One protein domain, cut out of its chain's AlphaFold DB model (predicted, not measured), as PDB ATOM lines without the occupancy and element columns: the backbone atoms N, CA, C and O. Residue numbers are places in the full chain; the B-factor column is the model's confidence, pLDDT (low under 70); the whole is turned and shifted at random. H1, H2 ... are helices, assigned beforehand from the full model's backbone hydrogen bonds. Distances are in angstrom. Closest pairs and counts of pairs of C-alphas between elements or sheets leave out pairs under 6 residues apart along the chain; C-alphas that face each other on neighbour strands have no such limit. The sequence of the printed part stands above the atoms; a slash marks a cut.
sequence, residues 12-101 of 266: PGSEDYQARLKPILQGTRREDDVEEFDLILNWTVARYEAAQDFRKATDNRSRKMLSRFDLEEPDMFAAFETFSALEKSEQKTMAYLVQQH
ATOM      1  N   PRO A  12     104.214  61.640 138.374       50.59
ATOM      2  CA  PRO A  12     102.984  60.870 138.268       50.59
ATOM      3  C   PRO A  12     102.544  60.852 136.809       50.59
ATOM      4  O   PRO A  12     102.020  61.834 136.287       50.59
ATOM      5  N   GLY A  13     102.851  59.750 136.134       55.25
ATOM      6  CA  GLY A  13     102.687  59.597 134.691       55.25
ATOM      7  C   GLY A  13     103.854  58.881 134.016       55.25
ATOM      8  O   GLY A  13     103.675  58.392 132.907       55.25
ATOM      9  N   SER A  14     105.017  58.765 134.669       71.38
ATOM     10  CA  SER A  14     106.084  57.899 134.160       71.38
ATOM     11  C   SER A  14     105.687  56.425 134.284       71.38
ATOM     12  O   SER A  14     104.969  56.037 135.213       71.38
ATOM     13  N   GLU A  15     106.163  55.587 133.360       71.06
ATOM     14  CA  GLU A  15     105.992  54.131 133.459       71.06
ATOM     15  C   GLU A  15     106.536  53.593 134.787       71.06
ATOM     16  O   GLU A  15     105.915  52.715 135.376       71.06
ATOM     17  N   ASP A  16     107.628  54.167 135.304       70.19
ATOM     18  CA  ASP A  16     108.209  53.788 136.596       70.19
ATOM     19  C   ASP A  16     107.263  54.097 137.767       70.19
ATOM     20  O   ASP A  16     107.071  53.273 138.660       70.19
ATOM     21  N   TYR A  17     106.589  55.250 137.743       67.25
ATOM     22  CA  TYR A  17     105.588  55.605 138.748       67.25
ATOM     23  C   TYR A  17     104.376  54.663 138.708       67.25
ATOM     24  O   TYR A  17     103.915  54.187 139.746       67.25
ATOM     25  N   GLN A  18     103.883  54.341 137.509       70.12
ATOM     26  CA  GLN A  18     102.789  53.379 137.336       70.12
ATOM     27  C   GLN A  18     103.209  51.964 137.765       70.12
ATOM     28  O   GLN A  18     102.436  51.255 138.412       70.12
ATOM     29  N   ALA A  19     104.445  51.560 137.461       74.00
ATOM     30  CA  ALA A  19     105.010  50.278 137.866       74.00
ATOM     31  C   ALA A  19     105.177  50.170 139.387       74.00
ATOM     32  O   ALA A  19     104.923  49.102 139.935       74.00
ATOM     33  N   ARG A  20     105.533  51.264 140.073       68.25
ATOM     34  CA  ARG A  20     105.630  51.339 141.542       68.25
ATOM     35  C   ARG A  20     104.278  51.335 142.242       68.25
ATOM     36  O   ARG A  20     104.149  50.721 143.290       68.25
ATOM     37  N   LEU A  21     103.259  51.960 141.654       62.31
ATOM     38  CA  LEU A  21     101.900  51.884 142.192       62.31
ATOM     39  C   LEU A  21     101.310  50.476 142.054       62.31
ATOM     40  O   LEU A  21     100.526  50.055 142.897       62.31
ATOM     41  N   LYS A  22     101.679  49.722 141.015       68.50
ATOM     42  CA  LYS A  22     101.053  48.433 140.685       68.50
ATOM     43  C   LYS A  22     101.079  47.395 141.832       68.50
ATOM     44  O   LYS A  22     100.024  46.819 142.080       68.50
ATOM     45  N   PRO A  23     102.181  47.177 142.581       62.44
ATOM     46  CA  PRO A  23     102.192  46.319 143.774       62.44
ATOM     47  C   PRO A  23     101.311  46.835 144.919       62.44
ATOM     48  O   PRO A  23     100.604  46.047 145.548       62.44
ATOM     49  N   ILE A  24     101.299  48.154 145.149       58.72
ATOM     50  CA  ILE A  24     100.457  48.814 146.166       58.72
ATOM     51  C   ILE A  24      98.976  48.567 145.859       58.72
ATOM     52  O   ILE A  24      98.177  48.277 146.750       58.72
ATOM     53  N   LEU A  25      98.630  48.639 144.572       55.09
ATOM     54  CA  LEU A  25      97.298  48.391 144.026       55.09
ATOM     55  C   LEU A  25      96.905  46.906 144.037       55.09
ATOM     56  O   LEU A  25      95.721  46.589 144.008       55.09
ATOM     57  N   GLN A  26      97.874  45.989 144.083       68.25
ATOM     58  CA  GLN A  26      97.649  44.539 144.100       68.25
ATOM     59  C   GLN A  26      97.556  43.950 145.517       68.25
ATOM     60  O   GLN A  26      97.442  42.737 145.672       68.25
ATOM     61  N   GLY A  27      97.576  44.789 146.558       54.09
ATOM     62  CA  GLY A  27      97.361  44.359 147.944       54.09
ATOM     63  C   GLY A  27      98.568  43.691 148.610       54.09
ATOM     64  O   GLY A  27      98.492  43.325 149.779       54.09
ATOM     65  N   THR A  28      99.705  43.583 147.924       56.91
ATOM     66  CA  THR A  28     100.991  43.200 148.519       56.91
ATOM     67  C   THR A  28     101.673  44.438 149.101       56.91
ATOM     68  O   THR A  28     102.716  44.853 148.605       56.91
ATOM     69  N   ARG A  29     101.049  45.078 150.101       56.06
ATOM     70  CA  ARG A  29     101.604  46.285 150.734       56.06
ATOM     71  C   ARG A  29     102.728  45.917 151.697       56.06
ATOM     72  O   ARG A  29     102.496  45.212 152.678       56.06
ATOM     73  N   ARG A  30     103.928  46.429 151.439       64.94
ATOM     74  CA  ARG A  30     104.965  46.613 152.463       64.94
ATOM     75  C   ARG A  30     104.651  47.888 153.253       64.94
ATOM     76  O   ARG A  30     103.905  48.735 152.771       64.94
ATOM     77  N   GLU A  31     105.206  48.046 154.451       65.25
ATOM     78  CA  GLU A  31     105.018  49.278 155.242       65.25
ATOM     79  C   GLU A  31     105.471  50.532 154.471       65.25
ATOM     80  O   GLU A  31     104.741  51.521 154.435       65.25
ATOM     81  N   ASP A  32     106.589  50.435 153.739       72.81
ATOM     82  CA  ASP A  32     107.113  51.503 152.871       72.81
ATOM     83  C   ASP A  32     106.097  51.980 151.808       72.81
ATOM     84  O   ASP A  32     106.100  53.146 151.407       72.81
ATOM     85  N   ASP A  33     105.188  51.100 151.372       74.56
ATOM     86  CA  ASP A  33     104.181  51.407 150.353       74.56
ATOM     87  C   ASP A  33     103.052  52.299 150.901       74.56
ATOM     88  O   ASP A  33     102.395  53.017 150.142       74.56
ATOM     89  N   VAL A  34     102.796  52.258 152.216       74.69
ATOM     90  CA  VAL A  34     101.750  53.071 152.860       74.69
ATOM     91  C   VAL A  34     102.194  54.527 152.940       74.69
ATOM     92  O   VAL A  34     101.436  55.416 152.553       74.69
ATOM     93  N   GLU A  35     103.437  54.770 153.361       79.69
ATOM     94  CA  GLU A  35     103.994  56.123 153.415       79.69
ATOM     95  C   GLU A  35     104.098  56.750 152.018       79.69
ATOM     96  O   GLU A  35     103.752  57.922 151.841       79.69
ATOM     97  N   GLU A  36     104.527  55.982 151.006       85.75
ATOM     98  CA  GLU A  36     104.590  56.473 149.624       85.75
ATOM     99  C   GLU A  36     103.187  56.800 149.086       85.75
ATOM    100  O   GLU A  36     102.998  57.855 148.474       85.75
ATOM    101  N   PHE A  37     102.185  55.959 149.363       87.62
ATOM    102  CA  PHE A  37     100.797  56.213 148.973       87.62
ATOM    103  C   PHE A  37     100.232  57.493 149.609       87.62
ATOM    104  O   PHE A  37      99.678  58.338 148.897       87.62
ATOM    105  N   ASP A  38     100.382  57.665 150.925       87.88
ATOM    106  CA  ASP A  38      99.861  58.836 151.637       87.88
ATOM    107  C   ASP A  38     100.560  60.121 151.175       87.88
ATOM    108  O   ASP A  38      99.912  61.155 150.979       87.88
ATOM    109  N   LEU A  39     101.870  60.050 150.910       89.56
ATOM    110  CA  LEU A  39     102.641  61.158 150.349       89.56
ATOM    111  C   LEU A  39     102.149  61.543 148.949       89.56
ATOM    112  O   LEU A  39     101.979  62.729 148.657       89.56
ATOM    113  N   ILE A  40     101.901  60.552 148.091       91.81
ATOM    114  CA  ILE A  40     101.358  60.753 146.747       91.81
ATOM    115  C   ILE A  40      99.985  61.425 146.825       91.81
ATOM    116  O   ILE A  40      99.759  62.439 146.161       91.81
ATOM    117  N   LEU A  41      99.079  60.905 147.656       94.12
ATOM    118  CA  LEU A  41      97.735  61.455 147.804       94.12
ATOM    119  C   LEU A  41      97.772  62.885 148.358       94.12
ATOM    120  O   LEU A  41      97.094  63.764 147.818       94.12
ATOM    121  N   ASN A  42      98.590  63.145 149.384       93.88
ATOM    122  CA  ASN A  42      98.818  64.488 149.922       93.88
ATOM    123  C   ASN A  42      99.305  65.453 148.834       93.88
ATOM    124  O   ASN A  42      98.770  66.555 148.688       93.88
ATOM    125  N   TRP A  43     100.284  65.030 148.035       94.31
ATOM    126  CA  TRP A  43     100.854  65.850 146.975       94.31
ATOM    127  C   TRP A  43      99.848  66.139 145.851       94.31
ATOM    128  O   TRP A  43      99.737  67.287 145.409       94.31
ATOM    129  N   THR A  44      99.055  65.151 145.427       94.69
ATOM    130  CA  THR A  44      97.980  65.348 144.438       94.69
ATOM    131  C   THR A  44      96.911  66.305 144.969       94.69
ATOM    132  O   THR A  44      96.500  67.229 144.263       94.69
ATOM    133  N   VAL A  45      96.507  66.164 146.236       95.88
ATOM    134  CA  VAL A  45      95.580  67.101 146.892       95.88
ATOM    135  C   VAL A  45      96.156  68.518 146.918       95.88
ATOM    136  O   VAL A  45      95.453  69.467 146.568       95.88
ATOM    137  N   ALA A  46      97.434  68.675 147.265       93.38
ATOM    138  CA  ALA A  46      98.095  69.976 147.286       93.38
ATOM    139  C   ALA A  46      98.138  70.629 145.894       93.38
ATOM    140  O   ALA A  46      97.898  71.832 145.768       93.38
ATOM    141  N   ARG A  47      98.384  69.848 144.832       94.19
ATOM    142  CA  ARG A  47      98.338  70.334 143.441       94.19
ATOM    143  C   ARG A  47      96.942  70.763 143.021       94.19
ATOM    144  O   ARG A  47      96.795  71.840 142.442       94.19
ATOM    145  N   TYR A  48      95.928  69.966 143.345       95.50
ATOM    146  CA  TYR A  48      94.534  70.319 143.091       95.50
ATOM    147  C   TYR A  48      94.146  71.630 143.792       95.50
ATOM    148  O   TYR A  48      93.551  72.516 143.176       95.50
ATOM    149  N   GLU A  49      94.517  71.797 145.064       93.06
ATOM    150  CA  GLU A  49      94.223  73.019 145.817       93.06
ATOM    151  C   GLU A  49      94.979  74.238 145.271       93.06
ATOM    152  O   GLU A  49      94.381  75.306 145.122       93.06
ATOM    153  N   ALA A  50      96.246  74.073 144.881       91.19
ATOM    154  CA  ALA A  50      97.018  75.129 144.230       91.19
ATOM    155  C   ALA A  50      96.391  75.562 142.891       91.19
ATOM    156  O   ALA A  50      96.291  76.760 142.623       91.19
ATOM    157  N   ALA A  51      95.912  74.611 142.078       90.88
ATOM    158  CA  ALA A  51      95.206  74.905 140.831       90.88
ATOM    159  C   ALA A  51      93.904  75.689 141.087       90.88
ATOM    160  O   ALA A  51      93.667  76.718 140.449       90.88
ATOM    161  N   GLN A  52      93.107  75.270 142.078       92.19
ATOM    162  CA  GLN A  52      91.884  75.975 142.483       92.19
ATOM    163  C   GLN A  52      92.166  77.408 142.943       92.19
ATOM    164  O   GLN A  52      91.422  78.332 142.606       92.19
ATOM    165  N   ASP A  53      93.210  77.610 143.743       90.50
ATOM    166  CA  ASP A  53      93.546  78.931 144.268       90.50
ATOM    167  C   ASP A  53      94.101  79.850 143.182       90.50
ATOM    168  O   ASP A  53      93.712  81.021 143.121       90.50
ATOM    169  N   PHE A  54      94.908  79.318 142.262       90.19
ATOM    170  CA  PHE A  54      95.356  80.052 141.083       90.19
ATOM    171  C   PHE A  54      94.178  80.486 140.199       90.19
ATOM    172  O   PHE A  54      94.092  81.656 139.810       90.19
ATOM    173  N   ARG A  55      93.223  79.582 139.934       90.00
ATOM    174  CA  ARG A  55      92.009  79.891 139.164       90.00
ATOM    175  C   ARG A  55      91.197  81.006 139.822       90.00
ATOM    176  O   ARG A  55      90.864  81.984 139.160       90.00
ATOM    177  N   LYS A  56      90.926  80.906 141.130       89.94
ATOM    178  CA  LYS A  56      90.204  81.950 141.888       89.94
ATOM    179  C   LYS A  56      90.944  83.286 141.873       89.94
ATOM    180  O   LYS A  56      90.312  84.330 141.758       89.94
ATOM    181  N   ALA A  57      92.268  83.275 142.033       90.00
ATOM    182  CA  ALA A  57      93.072  84.494 142.015       90.00
ATOM    183  C   ALA A  57      93.010  85.183 140.644       90.00
ATOM    184  O   ALA A  57      92.862  86.404 140.578       90.00
ATOM    185  N   THR A  58      93.064  84.393 139.571       88.81
ATOM    186  CA  THR A  58      92.959  84.871 138.188       88.81
ATOM    187  C   THR A  58      91.570  85.445 137.910       88.81
ATOM    188  O   THR A  58      91.473  86.594 137.492       88.81
ATOM    189  N   ASP A  59      90.505  84.714 138.247       86.94
ATOM    190  CA  ASP A  59      89.109  85.159 138.113       86.94
ATOM    191  C   ASP A  59      88.853  86.475 138.872       86.94
ATOM    192  O   ASP A  59      88.397  87.464 138.300       86.94
ATOM    193  N   ASN A  60      89.267  86.551 140.141       90.56
ATOM    194  CA  ASN A  60      89.134  87.773 140.938       90.56
ATOM    195  C   ASN A  60      89.909  88.958 140.342       90.56
ATOM    196  O   ASN A  60      89.438  90.097 140.393       90.56
ATOM    197  N   ARG A  61      91.108  88.716 139.794       89.94
ATOM    198  CA  ARG A  61      91.914  89.758 139.146       89.94
ATOM    199  C   ARG A  61      91.243  90.253 137.870       89.94
ATOM    200  O   ARG A  61      91.175  91.467 137.683       89.94
ATOM    201  N   SER A  62      90.734  89.347 137.040       86.94
ATOM    202  CA  SER A  62      90.036  89.689 135.801       86.94
ATOM    203  C   SER A  62      88.775  90.491 136.082       86.94
ATOM    204  O   SER A  62      88.672  91.612 135.594       86.94
ATOM    205  N   ARG A  63      87.900  90.024 136.984       87.50
ATOM    206  CA  ARG A  63      86.699  90.775 137.392       87.50
ATOM    207  C   ARG A  63      87.031  92.177 137.890       87.50
ATOM    208  O   ARG A  63      86.365  93.136 137.523       87.50
ATOM    209  N   LYS A  64      88.095  92.311 138.691       90.69
ATOM    210  CA  LYS A  64      88.548  93.614 139.191       90.69
ATOM    211  C   LYS A  64      89.044  94.528 138.067       90.69
ATOM    212  O   LYS A  64      88.810  95.732 138.139       90.69
ATOM    213  N   MET A  65      89.738  93.993 137.061       89.12
ATOM    214  CA  MET A  65      90.162  94.787 135.903       89.12
ATOM    215  C   MET A  65      88.964  95.208 135.056       89.12
ATOM    216  O   MET A  65      88.822  96.399 134.802       89.12
ATOM    217  N   LEU A  66      88.068  94.279 134.716       87.88
ATOM    218  CA  LEU A  66      86.861  94.567 133.937       87.88
ATOM    219  C   LEU A  66      86.004  95.637 134.615       87.88
ATOM    220  O   LEU A  66      85.708  96.658 134.004       87.88
ATOM    221  N   SER A  67      85.753  95.498 135.922       90.50
ATOM    222  CA  SER A  67      84.997  96.496 136.691       90.50
ATOM    223  C   SER A  67      85.668  97.869 136.761       90.50
ATOM    224  O   SER A  67      84.999  98.874 136.963       90.50
ATOM    225  N   ARG A  68      87.005  97.924 136.663       92.62
ATOM    226  CA  ARG A  68      87.759  99.181 136.780       92.62
ATOM    227  C   ARG A  68      87.747  99.977 135.479       92.62
ATOM    228  O   ARG A  68      87.859 101.197 135.534       92.62
ATOM    229  N   PHE A  69      87.683  99.287 134.347       90.19
ATOM    230  CA  PHE A  69      87.781  99.889 133.021       90.19
ATOM    231  C   PHE A  69      86.454  99.873 132.253       90.19
ATOM    232  O   PHE A  69      86.452 100.278 131.098       90.19
ATOM    233  N   ASP A  70      85.364  99.425 132.889       89.75
ATOM    234  CA  ASP A  70      84.035  99.271 132.279       89.75
ATOM    235  C   ASP A  70      84.087  98.477 130.963       89.75
ATOM    236  O   ASP A  70      83.482  98.825 129.953       89.75
ATOM    237  N   LEU A  71      84.912  97.427 130.962       82.44
ATOM    238  CA  LEU A  71      85.111  96.569 129.801       82.44
ATOM    239  C   LEU A  71      84.144  95.392 129.867       82.44
ATOM    240  O   LEU A  71      83.990  94.770 130.923       82.44
ATOM    241  N   GLU A  72      83.567  95.042 128.721       82.56
ATOM    242  CA  GLU A  72      82.890  93.759 128.555       82.56
ATOM    243  C   GLU A  72      83.885  92.615 128.771       82.56
ATOM    244  O   GLU A  72      85.075  92.729 128.462       82.56
ATOM    245  N   GLU A  73      83.404  91.521 129.355       75.69
ATOM    246  CA  GLU A  73      84.229  90.359 129.665       75.69
ATOM    247  C   GLU A  73      84.754  89.755 128.351       75.69
ATOM    248  O   GLU A  73      83.957  89.246 127.561       75.69
ATOM    249  N   PRO A  74      86.074  89.831 128.065       73.94
ATOM    250  CA  PRO A  74      86.620  89.211 126.871       73.94
ATOM    251  C   PRO A  74      86.411  87.702 126.959       73.94
ATOM    252  O   PRO A  74      86.258  87.157 128.056       73.94
ATOM    253  N   ASP A  75      86.469  87.029 125.810       70.00
ATOM    254  CA  ASP A  75      86.412  85.572 125.711       70.00
ATOM    255  C   ASP A  75      87.626  84.925 126.414       70.00
ATOM    256  O   ASP A  75      88.634  84.541 125.822       70.00
ATOM    257  N   MET A  76      87.546  84.860 127.740       68.69
ATOM    258  CA  MET A  76      88.499  84.212 128.631       68.69
ATOM    259  C   MET A  76      88.261  82.695 128.685       68.69
ATOM    260  O   MET A  76      88.958  81.998 129.433       68.69
ATOM    261  N   PHE A  77      87.288  82.166 127.928       67.81
ATOM    262  CA  PHE A  77      86.857  80.776 128.037       67.81
ATOM    263  C   PHE A  77      88.007  79.809 127.745       67.81
ATOM    264  O   PHE A  77      88.195  78.867 128.512       67.81
ATOM    265  N   ALA A  78      88.860  80.089 126.756       75.06
ATOM    266  CA  ALA A  78      89.980  79.208 126.399       75.06
ATOM    267  C   ALA A  78      90.984  78.981 127.554       75.06
ATOM    268  O   ALA A  78      91.446  77.860 127.797       75.06
ATOM    269  N   ALA A  79      91.307  80.028 128.323       73.12
ATOM    270  CA  ALA A  79      92.182  79.890 129.488       73.12
ATOM    271  C   ALA A  79      91.489  79.095 130.608       73.12
ATOM    272  O   ALA A  79      92.107  78.234 131.240       73.12
ATOM    273  N   PHE A  80      90.194  79.339 130.829       80.12
ATOM    274  CA  PHE A  80      89.404  78.610 131.823       80.12
ATOM    275  C   PHE A  80      89.227  77.129 131.480       80.12
ATOM    276  O   PHE A  80      89.249  76.296 132.389       80.12
ATOM    277  N   GLU A  81      89.113  76.778 130.202       85.31
ATOM    278  CA  GLU A  81      89.045  75.388 129.748       85.31
ATOM    279  C   GLU A  81      90.316  74.614 130.097       85.31
ATOM    280  O   GLU A  81      90.229  73.495 130.605       85.31
ATOM    281  N   THR A  82      91.487  75.235 129.929       86.19
ATOM    282  CA  THR A  82      92.770  74.613 130.288       86.19
ATOM    283  C   THR A  82      92.844  74.317 131.790       86.19
ATOM    284  O   THR A  82      93.209  73.207 132.190       86.19
ATOM    285  N   PHE A  83      92.429  75.263 132.644       86.62
ATOM    286  CA  PHE A  83      92.369  75.028 134.094       86.62
ATOM    287  C   PHE A  83      91.334  73.971 134.470       86.62
ATOM    288  O   PHE A  83      91.607  73.122 135.312       86.62
ATOM    289  N   SER A  84      90.169  73.986 133.826       87.19
ATOM    290  CA  SER A  84      89.113  72.996 134.047       87.19
ATOM    291  C   SER A  84      89.579  71.583 133.682       87.19
ATOM    292  O   SER A  84      89.325  70.636 134.427       87.19
ATOM    293  N   ALA A  85      90.310  71.427 132.575       89.31
ATOM    294  CA  ALA A  85      90.889  70.149 132.168       89.31
ATOM    295  C   ALA A  85      91.924  69.640 133.184       89.31
ATOM    296  O   ALA A  85      91.866  68.473 133.579       89.31
ATOM    297  N   LEU A  86      92.817  70.518 133.659       90.12
ATOM    298  CA  LEU A  86      93.788  70.181 134.701       90.12
ATOM    299  C   LEU A  86      93.091  69.784 136.011       90.12
ATOM    300  O   LEU A  86      93.387  68.728 136.562       90.12
ATOM    301  N   GLU A  87      92.124  70.576 136.481       92.19
ATOM    302  CA  GLU A  87      91.353  70.281 137.695       92.19
ATOM    303  C   GLU A  87      90.639  68.926 137.593       92.19
ATOM    304  O   GLU A  87      90.709  68.131 138.528       92.19
ATOM    305  N   LYS A  88      90.003  68.625 136.453       92.62
ATOM    306  CA  LYS A  88      89.353  67.326 136.211       92.62
ATOM    307  C   LYS A  88      90.351  66.170 136.213       92.62
ATOM    308  O   LYS A  88      90.023  65.093 136.707       92.62
ATOM    309  N   SER A  89      91.546  66.369 135.659       92.06
ATOM    310  CA  SER A  89      92.609  65.357 135.670       92.06
ATOM    311  C   SER A  89      93.071  65.043 137.097       92.06
ATOM    312  O   SER A  89      93.127  63.878 137.500       92.06
ATOM    313  N   GLU A  90      93.311  66.079 137.906       93.69
ATOM    314  CA  GLU A  90      93.685  65.909 139.313       93.69
ATOM    315  C   GLU A  90      92.547  65.280 140.128       93.69
ATOM    316  O   GLU A  90      92.797  64.377 140.918       93.69
ATOM    317  N   GLN A  91      91.287  65.664 139.888       95.62
ATOM    318  CA  GLN A  91      90.125  65.042 140.534       95.62
ATOM    319  C   GLN A  91      90.020  63.546 140.232       95.62
ATOM    320  O   GLN A  91      89.780  62.764 141.147       95.62
ATOM    321  N   LYS A  92      90.226  63.134 138.974       95.25
ATOM    322  CA  LYS A  92      90.249  61.711 138.595       95.25
ATOM    323  C   LYS A  92      91.371  60.961 139.308       95.25
ATOM    324  O   LYS A  92      91.147  59.860 139.800       95.25
ATOM    325  N   THR A  93      92.551  61.570 139.390       93.69
ATOM    326  CA  THR A  93      93.712  60.983 140.071       93.69
ATOM    327  C   THR A  93      93.453  60.843 141.572       93.69
ATOM    328  O   THR A  93      93.665  59.776 142.136       93.69
ATOM    329  N   MET A  94      92.920  61.886 142.212       96.69
ATOM    330  CA  MET A  94      92.498  61.860 143.614       96.69
ATOM    331  C   MET A  94      91.439  60.793 143.877       96.69
ATOM    332  O   MET A  94      91.566  60.059 144.850       96.69
ATOM    333  N   ALA A  95      90.417  60.705 143.021       96.50
ATOM    334  CA  ALA A  95      89.346  59.724 143.147       96.50
ATOM    335  C   ALA A  95      89.886  58.294 143.056       96.50
ATOM    336  O   ALA A  95      89.594  57.460 143.908       96.50
ATOM    337  N   TYR A  96      90.748  58.042 142.072       94.56
ATOM    338  CA  TYR A  96      91.407  56.755 141.918       94.56
ATOM    339  C   TYR A  96      92.237  56.376 143.148       94.56
ATOM    340  O   TYR A  96      92.067  55.284 143.682       94.56
ATOM    341  N   LEU A  97      93.107  57.282 143.612       93.06
ATOM    342  CA  LEU A  97      93.964  57.036 144.770       93.06
ATOM    343  C   LEU A  97      93.124  56.791 146.021       93.06
ATOM    344  O   LEU A  97      93.286  55.767 146.676       93.06
ATOM    345  N   VAL A  98      92.189  57.690 146.336       95.88
ATOM    346  CA  VAL A  98      91.423  57.601 147.580       95.88
ATOM    347  C   VAL A  98      90.579  56.335 147.652       95.88
ATOM    348  O   VAL A  98      90.481  55.774 148.734       95.88
ATOM    349  N   GLN A  99      90.043  55.839 146.533       95.50
ATOM    350  CA  GLN A  99      89.280  54.585 146.481       95.50
ATOM    351  C   GLN A  99      90.085  53.366 146.964       95.50
ATOM    352  O   GLN A  99      89.498  52.382 147.402       95.50
ATOM    353  N   GLN A 100      91.420  53.437 146.935       92.19
ATOM    354  CA  GLN A 100      92.318  52.388 147.436       92.19
ATOM    355  C   GLN A 100      92.619  52.513 148.936       92.19
ATOM    356  O   GLN A 100      93.303  51.664 149.512       92.19
ATOM    357  N   HIS A 101      92.181  53.594 149.583       91.75
ATOM    358  CA  HIS A 101      92.440  53.822 150.997       91.75
ATOM    359  C   HIS A 101      91.406  53.067 151.859       91.75
ATOM    360  O   HIS A 101      90.207  53.189 151.602       91.75
TER     361      HIS A 101
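Overview. This is residues 12 to 101 of the 266 residues of an uncharacterized protein of marine sediment metagenome (UniProt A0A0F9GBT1). A long helical hairpin makes a rod: H3 folds back beside part of the much longer H2, and the short H1 sits steeply tilted near H2's first residues. The printed part has 90 residues with three named helices, H1, H2, H3 in chain order, and no named strand: all helix. It is only just extended, close to loose, with a radius of gyration of the C-alphas of 18.4 A and spans of 61 by 20 by 19 A.

Along the chain. Find C-alpha 15 at (105.992, 54.131, 133.459), where H1, residues 15 to 25, begins. H2, residues 31 to 69, runs 57.9 A. H3, residues 77 to 99, runs 32.1 A to C-alpha 99 at (89.280, 54.585, 146.481).

Arrangement. H1 is close to but not clearly touching H2, the closest C-alphas, Ile 24 and Asp 33, 6.2 A apart; their tilt is steep, 61 degrees. H1 and H3 are apart. H2, with residues 41 to 55 alone, touches H3; look at Tyr 48 and Glu 90, their closest C-alphas, 5.9 A apart. This hairpin has a shallow tilt of 22 degrees, opposite ways. Every O i to N i+4 pair is within hydrogen-bond range in H3, 5 of 7 in H1 and 34 of 35 in H2.

Size, cuts and confidence. The farthest C-alphas, Thr 28 and Asp 70, are 60.8 A apart. The printed part has no cut; the link H1 to H2 is tight, H2 to H3 short. Look for pLDDT under 70 at residues 12 to 13, 17, 20 to 31 and 76 to 77.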